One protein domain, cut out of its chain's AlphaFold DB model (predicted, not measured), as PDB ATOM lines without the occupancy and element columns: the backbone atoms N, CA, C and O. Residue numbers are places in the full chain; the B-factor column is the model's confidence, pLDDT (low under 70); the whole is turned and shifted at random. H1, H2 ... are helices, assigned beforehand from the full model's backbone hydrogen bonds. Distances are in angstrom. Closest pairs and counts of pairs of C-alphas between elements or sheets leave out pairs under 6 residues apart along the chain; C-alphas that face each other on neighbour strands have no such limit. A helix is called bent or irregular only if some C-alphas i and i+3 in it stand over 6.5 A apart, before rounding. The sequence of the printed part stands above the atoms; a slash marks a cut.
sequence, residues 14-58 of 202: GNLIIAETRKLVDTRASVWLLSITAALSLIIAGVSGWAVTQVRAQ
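What this domain is: This is residues 14 to 58 of the 202 residues of an uncharacterized protein of Cutibacterium acnes (UniProt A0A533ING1). Two helices, the shorter H1 and then the much longer H2, meet end to end at an open corner, and the two together draw a wide, shallow V with nothing packed in its opening. H2 makes most of the length, and residues 14 to 58 stand free along it. The printed part has 45 residues, 41 of them in the two named helices, H1 then H2, with no named strand; the class is all helix. It is extended, with a radius of gyration of the C-alphas of 18.7 A, and its C-alphas span 61 by 17 by 5 A along their three main axes, a rod in outline.

How they stand to each other: Begin with H1, residues 14 to 26, and go on through a tight link of one residue, Thr 27, into H2, residues 28 to 55. Look near that link and you find H1 and H2 close but not clearly touching, with 2 pairs of C-alphas within 8 A. The closest C-alphas of the two helices are those of Leu 24 and Ser 30, 7.6 A apart. Their lines stand at a steep tilt of 50 degrees, and they run the same way. Their centres are 29.7 A apart. In the backbones of H1 and H2, every O i to N i+4 pair is within hydrogen-bond range.

Where its parts are: Find C-alpha 14 at (181.371, 181.606, 111.785); from there H1 runs 18.1 A to C-alpha 26 at (163.618, 180.111, 114.700). Then find C-alpha 28 at (157.987, 181.699, 114.801), where H2 begins; it runs 40.4 A to C-alpha 55 at (135.143, 181.240, 81.456). Neither helix is bent.

The domain as a whole: Look to Asn 15 and Gln 58 for the two C-alphas farthest apart, 61.2 A. The printed part has no cut, and no link is long. In the B-factor column the mean pLDDT of the printed part is 72.1; it is under 70 at residues 23 to 26, residue 29, residues 44 to 46 and residues 48 to 58 of this model.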
ATOM      1  N   GLY A  14     182.229 182.713 112.217       78.38
ATOM      2  CA  GLY A  14     181.371 181.606 111.785       78.38
ATOM      3  C   GLY A  14     180.371 181.110 112.839       78.38
ATOM      4  O   GLY A  14     179.229 180.817 112.499       78.38
ATOM      5  N   ASN A  15     180.743 181.076 114.121       82.31
ATOM      6  CA  ASN A  15     179.830 180.671 115.198       82.31
ATOM      7  C   ASN A  15     178.740 181.729 115.432       82.31
ATOM      8  O   ASN A  15     177.602 181.378 115.737       82.31
ATOM      9  N   LEU A  16     179.072 183.009 115.234       80.62
ATOM     10  CA  LEU A  16     178.113 184.116 115.251       80.62
ATOM     11  C   LEU A  16     177.170 184.058 114.052       80.62
ATOM     12  O   LEU A  16     175.968 184.173 114.243       80.62
ATOM     13  N   ILE A  17     177.686 183.801 112.846       81.50
ATOM     14  CA  ILE A  17     176.842 183.616 111.661       81.50
ATOM     15  C   ILE A  17     175.871 182.460 111.881       81.50
ATOM     16  O   ILE A  17     174.681 182.624 111.643       81.50
ATOM     17  N   ILE A  18     176.332 181.308 112.369       81.50
ATOM     18  CA  ILE A  18     175.457 180.151 112.603       81.50
ATOM     19  C   ILE A  18     174.407 180.467 113.673       81.50
ATOM     20  O   ILE A  18     173.237 180.137 113.484       81.50
ATOM     21  N   ALA A  19     174.791 181.125 114.770       79.69
ATOM     22  CA  ALA A  19     173.857 181.521 115.820       79.69
ATOM     23  C   ALA A  19     172.829 182.557 115.330       79.69
ATOM     24  O   ALA A  19     171.646 182.442 115.643       79.69
ATOM     25  N   GLU A  20     173.253 183.533 114.528       79.94
ATOM     26  CA  GLU A  20     172.385 184.585 113.993       79.94
ATOM     27  C   GLU A  20     171.465 184.052 112.886       79.94
ATOM     28  O   GLU A  20     170.276 184.361 112.857       79.94
ATOM     29  N   THR A  21     171.960 183.136 112.049       77.94
ATOM     30  CA  THR A  21     171.146 182.424 111.049       77.94
ATOM     31  C   THR A  21     170.088 181.558 111.730       77.94
ATOM     32  O   THR A  21     168.953 181.489 111.263       77.94
ATOM     33  N   ARG A  22     170.411 180.954 112.883       78.50
ATOM     34  CA  ARG A  22     169.437 180.193 113.676       78.50
ATOM     35  C   ARG A  22     168.291 181.082 114.171       78.50
ATOM     36  O   ARG A  22     167.151 180.644 114.142       78.50
ATOM     37  N   LYS A  23     168.539 182.356 114.503       67.94
ATOM     38  CA  LYS A  23     167.475 183.314 114.874       67.94
ATOM     39  C   LYS A  23     166.580 183.720 113.697       67.94
ATOM     40  O   LYS A  23     165.383 183.940 113.893       67.94
ATOM     41  N   LEU A  24     167.136 183.801 112.486       64.50
ATOM     42  CA  LEU A  24     166.357 184.063 111.268       64.50
ATOM     43  C   LEU A  24     165.407 182.900 110.930       64.50
ATOM     44  O   LEU A  24     164.339 183.129 110.366       64.50
ATOM     45  N   VAL A  25     165.778 181.669 111.297       66.12
ATOM     46  CA  VAL A  25     164.968 180.457 111.081       66.12
ATOM     47  C   VAL A  25     163.995 180.197 112.242       66.12
ATOM     48  O   VAL A  25     162.840 179.858 111.999       66.12
ATOM     49  N   ASP A  26     164.411 180.416 113.493       69.31
ATOM     50  CA  ASP A  26     163.618 180.111 114.700       69.31
ATOM     51  C   ASP A  26     162.660 181.230 115.141       69.31
ATOM     52  O   ASP A  26     161.966 181.126 116.160       69.31
ATOM     53  N   THR A  27     162.546 182.311 114.374       72.25
ATOM     54  CA  THR A  27     161.482 183.284 114.605       72.25
ATOM     55  C   THR A  27     160.174 182.679 114.118       72.25
ATOM     56  O   THR A  27     159.860 182.686 112.933       72.25
ATOM     57  N   ARG A  28     159.361 182.176 115.051       70.06
ATOM     58  CA  ARG A  28     157.987 181.699 114.801       70.06
ATOM     59  C   ARG A  28     157.202 182.648 113.881       70.06
ATOM     60  O   ARG A  28     156.442 182.187 113.042       70.06
ATOM     61  N   ALA A  29     157.451 183.956 113.979       68.56
ATOM     62  CA  ALA A  29     156.910 184.978 113.085       68.56
ATOM     63  C   ALA A  29     157.225 184.745 111.590       68.56
ATOM     64  O   ALA A  29     156.335 184.917 110.765       68.56
ATOM     65  N   SER A  30     158.438 184.308 111.236       71.19
ATOM     66  CA  SER A  30     158.840 183.977 109.860       71.19
ATOM     67  C   SER A  30     158.075 182.762 109.329       71.19
ATOM     68  O   SER A  30     157.510 182.805 108.238       71.19
ATOM     69  N   VAL A  31     157.941 181.709 110.141       78.12
ATOM     70  CA  VAL A  31     157.161 180.510 109.782       78.12
ATOM     71  C   VAL A  31     155.677 180.842 109.605       78.12
ATOM     72  O   VAL A  31     155.058 180.388 108.644       78.12
ATOM     73  N   TRP A  32     155.108 181.669 110.485       84.12
ATOM     74  CA  TRP A  32     153.723 182.139 110.370       84.12
ATOM     75  C   TRP A  32     153.510 183.011 109.131       84.12
ATOM     76  O   TRP A  32     152.544 182.805 108.401       84.12
ATOM     77  N   LEU A  33     154.427 183.934 108.847       79.94
ATOM     78  CA  LEU A  33     154.347 184.804 107.678       79.94
ATOM     79  C   LEU A  33     154.480 184.014 106.369       79.94
ATOM     80  O   LEU A  33     153.690 184.225 105.447       79.94
ATOM     81  N   LEU A  34     155.409 183.056 106.296       82.81
ATOM     82  CA  LEU A  34     155.544 182.157 105.147       82.81
ATOM     83  C   LEU A  34     154.314 181.261 104.979       82.81
ATOM     84  O   LEU A  34     153.838 181.095 103.859       82.81
ATOM     85  N   SER A  35     153.755 180.741 106.074       86.56
ATOM     86  CA  SER A  35     152.544 179.909 106.037       86.56
ATOM     87  C   SER A  35     151.331 180.696 105.545       86.56
ATOM     88  O   SER A  35     150.592 180.217 104.688       86.56
ATOM     89  N   ILE A  36     151.154 181.930 106.028       85.75
ATOM     90  CA  ILE A  36     150.092 182.835 105.570       85.75
ATOM     91  C   ILE A  36     150.294 183.188 104.093       85.75
ATOM     92  O   ILE A  36     149.345 183.120 103.317       85.75
ATOM     93  N   THR A  37     151.522 183.503 103.674       79.19
ATOM     94  CA  THR A  37     151.835 183.829 102.272       79.19
ATOM     95  C   THR A  37     151.572 182.639 101.349       79.19
ATOM     96  O   THR A  37     150.981 182.801 100.279       79.19
ATOM     97  N   ALA A  38     151.951 181.430 101.768       80.12
ATOM     98  CA  ALA A  38     151.680 180.200 101.033       80.12
ATOM     99  C   ALA A  38     150.172 179.919 100.947       80.12
ATOM    100  O   ALA A  38     149.668 179.632  99.863       80.12
ATOM    101  N   ALA A  39     149.435 180.073 102.051       87.81
ATOM    102  CA  ALA A  39     147.986 179.898 102.075       87.81
ATOM    103  C   ALA A  39     147.274 180.904 101.158       87.81
ATOM    104  O   ALA A  39     146.450 180.508 100.339       87.81
ATOM    105  N   LEU A  40     147.640 182.188 101.229       75.94
ATOM    106  CA  LEU A  40     147.113 183.224 100.338       75.94
ATOM    107  C   LEU A  40     147.421 182.910  98.871       75.94
ATOM    108  O   LEU A  40     146.536 183.018  98.029       75.94
ATOM    109  N   SER A  41     148.638 182.457  98.568       75.00
ATOM    110  CA  SER A  41     149.031 182.078  97.206       75.00
ATOM    111  C   SER A  41     148.205 180.902  96.679       75.00
ATOM    112  O   SER A  41     147.767 180.924  95.530       75.00
ATOM    113  N   LEU A  42     147.937 179.897  97.519       80.06
ATOM    114  CA  LEU A  42     147.094 178.752  97.165       80.06
ATOM    115  C   LEU A  42     145.629 179.150  96.974       80.06
ATOM    116  O   LEU A  42     144.992 178.679  96.035       80.06
ATOM    117  N   ILE A  43     145.104 180.046  97.814       79.25
ATOM    118  CA  ILE A  43     143.749 180.591  97.663       79.25
ATOM    119  C   ILE A  43     143.640 181.355  96.343       79.25
ATOM    120  O   ILE A  43     142.731 181.093  95.561       79.25
ATOM    121  N   ILE A  44     144.587 182.251  96.054       68.88
ATOM    122  CA  ILE A  44     144.613 183.026  94.808       68.88
ATOM    123  C   ILE A  44     144.711 182.092  93.598       68.88
ATOM    124  O   ILE A  44     143.957 182.260  92.638       68.88
ATOM    125  N   ALA A  45     145.591 181.089  93.635       65.56
ATOM    126  CA  ALA A  45     145.726 180.103  92.567       65.56
ATOM    127  C   ALA A  45     144.442 179.279  92.376       65.56
ATOM    128  O   ALA A  45     144.024 179.049  91.242       65.56
ATOM    129  N   GLY A  46     143.780 178.890  93.470       69.31
ATOM    130  CA  GLY A  46     142.510 178.166  93.451       69.31
ATOM    131  C   GLY A  46     141.368 178.997  92.869       69.31
ATOM    132  O   GLY A  46     140.663 178.526  91.979       69.31
ATOM    133  N   VAL A  47     141.228 180.254  93.299       71.44
ATOM    134  CA  VAL A  47     140.241 181.204  92.758       71.44
ATOM    135  C   VAL A  47     140.511 181.479  91.281       71.44
ATOM    136  O   VAL A  47     139.581 181.460  90.478       71.44
ATOM    137  N   SER A  48     141.777 181.666  90.899       60.69
ATOM    138  CA  SER A  48     142.178 181.881  89.503       60.69
ATOM    139  C   SER A  48     141.862 180.661  88.638       60.69
ATOM    140  O   SER A  48     141.279 180.796  87.565       60.69
ATOM    141  N   GLY A  49     142.185 179.455  89.116       65.44
ATOM    142  CA  GLY A  49     141.872 178.205  88.426       65.44
ATOM    143  C   GLY A  49     140.367 177.983  88.276       65.44
ATOM    144  O   GLY A  49     139.892 177.676  87.184       65.44
ATOM    145  N   TRP A  50     139.600 178.214  89.343       67.25
ATOM    146  CA  TRP A  50     138.141 178.124  89.325       67.25
ATOM    147  C   TRP A  50     137.513 179.136  88.353       67.25
ATOM    148  O   TRP A  50     136.692 178.756  87.515       67.25
ATOM    149  N   ALA A  51     137.965 180.392  88.368       60.34
ATOM    150  CA  ALA A  51     137.510 181.422  87.437       60.34
ATOM    151  C   ALA A  51     137.781 181.038  85.971       60.34
ATOM    152  O   ALA A  51     136.910 181.195  85.117       60.34
ATOM    153  N   VAL A  52     138.944 180.446  85.675       56.62
ATOM    154  CA  VAL A  52     139.276 179.947  84.328       56.62
ATOM    155  C   VAL A  52     138.324 178.832  83.879       56.62
ATOM    156  O   VAL A  52     137.937 178.794  82.708       56.62
ATOM    157  N   THR A  53     137.900 177.939  84.781       61.38
ATOM    158  CA  THR A  53     136.911 176.900  84.434       61.38
ATOM    159  C   THR A  53     135.523 177.474  84.144       61.38
ATOM    160  O   THR A  53     134.847 176.977  83.247       61.38
ATOM    161  N   GLN A  54     135.132 178.563  84.812       55.91
ATOM    162  CA  GLN A  54     133.874 179.273  84.550       55.91
ATOM    163  C   GLN A  54     133.874 179.997  83.191       55.91
ATOM    164  O   GLN A  54     132.880 179.956  82.467       55.91
ATOM    165  N   VAL A  55     135.007 180.584  82.777       56.06
ATOM    166  CA  VAL A  55     135.143 181.240  81.456       56.06
ATOM    167  C   VAL A  55     134.904 180.269  80.301       56.06
ATOM    168  O   VAL A  55     134.313 180.647  79.290       56.06
ATOM    169  N   ARG A  56     135.305 179.002  80.452       52.41
ATOM    170  CA  ARG A  56     135.058 177.961  79.444       52.41
ATOM    171  C   ARG A  56     133.573 177.632  79.253       52.41
ATOM    172  O   ARG A  56     133.227 177.113  78.198       52.41
ATOM    173  N   ALA A  57     132.719 177.927  80.234       55.50
ATOM    174  CA  ALA A  57     131.289 177.633  80.179       55.50
ATOM    175  C   ALA A  57     130.444 178.816  79.668       55.50
ATOM    176  O   ALA A  57     129.401 178.588  79.060       55.50
ATOM    177  N   GLN A  58     130.862 180.070  79.901       54.41
ATOM    178  CA  GLN A  58     130.083 181.275  79.568       54.41
ATOM    179  C   GLN A  58     131.004 182.468  79.228       54.41
ATOM    180  O   GLN A  58     131.223 183.362  80.045       54.41
TER     181      GLN A  58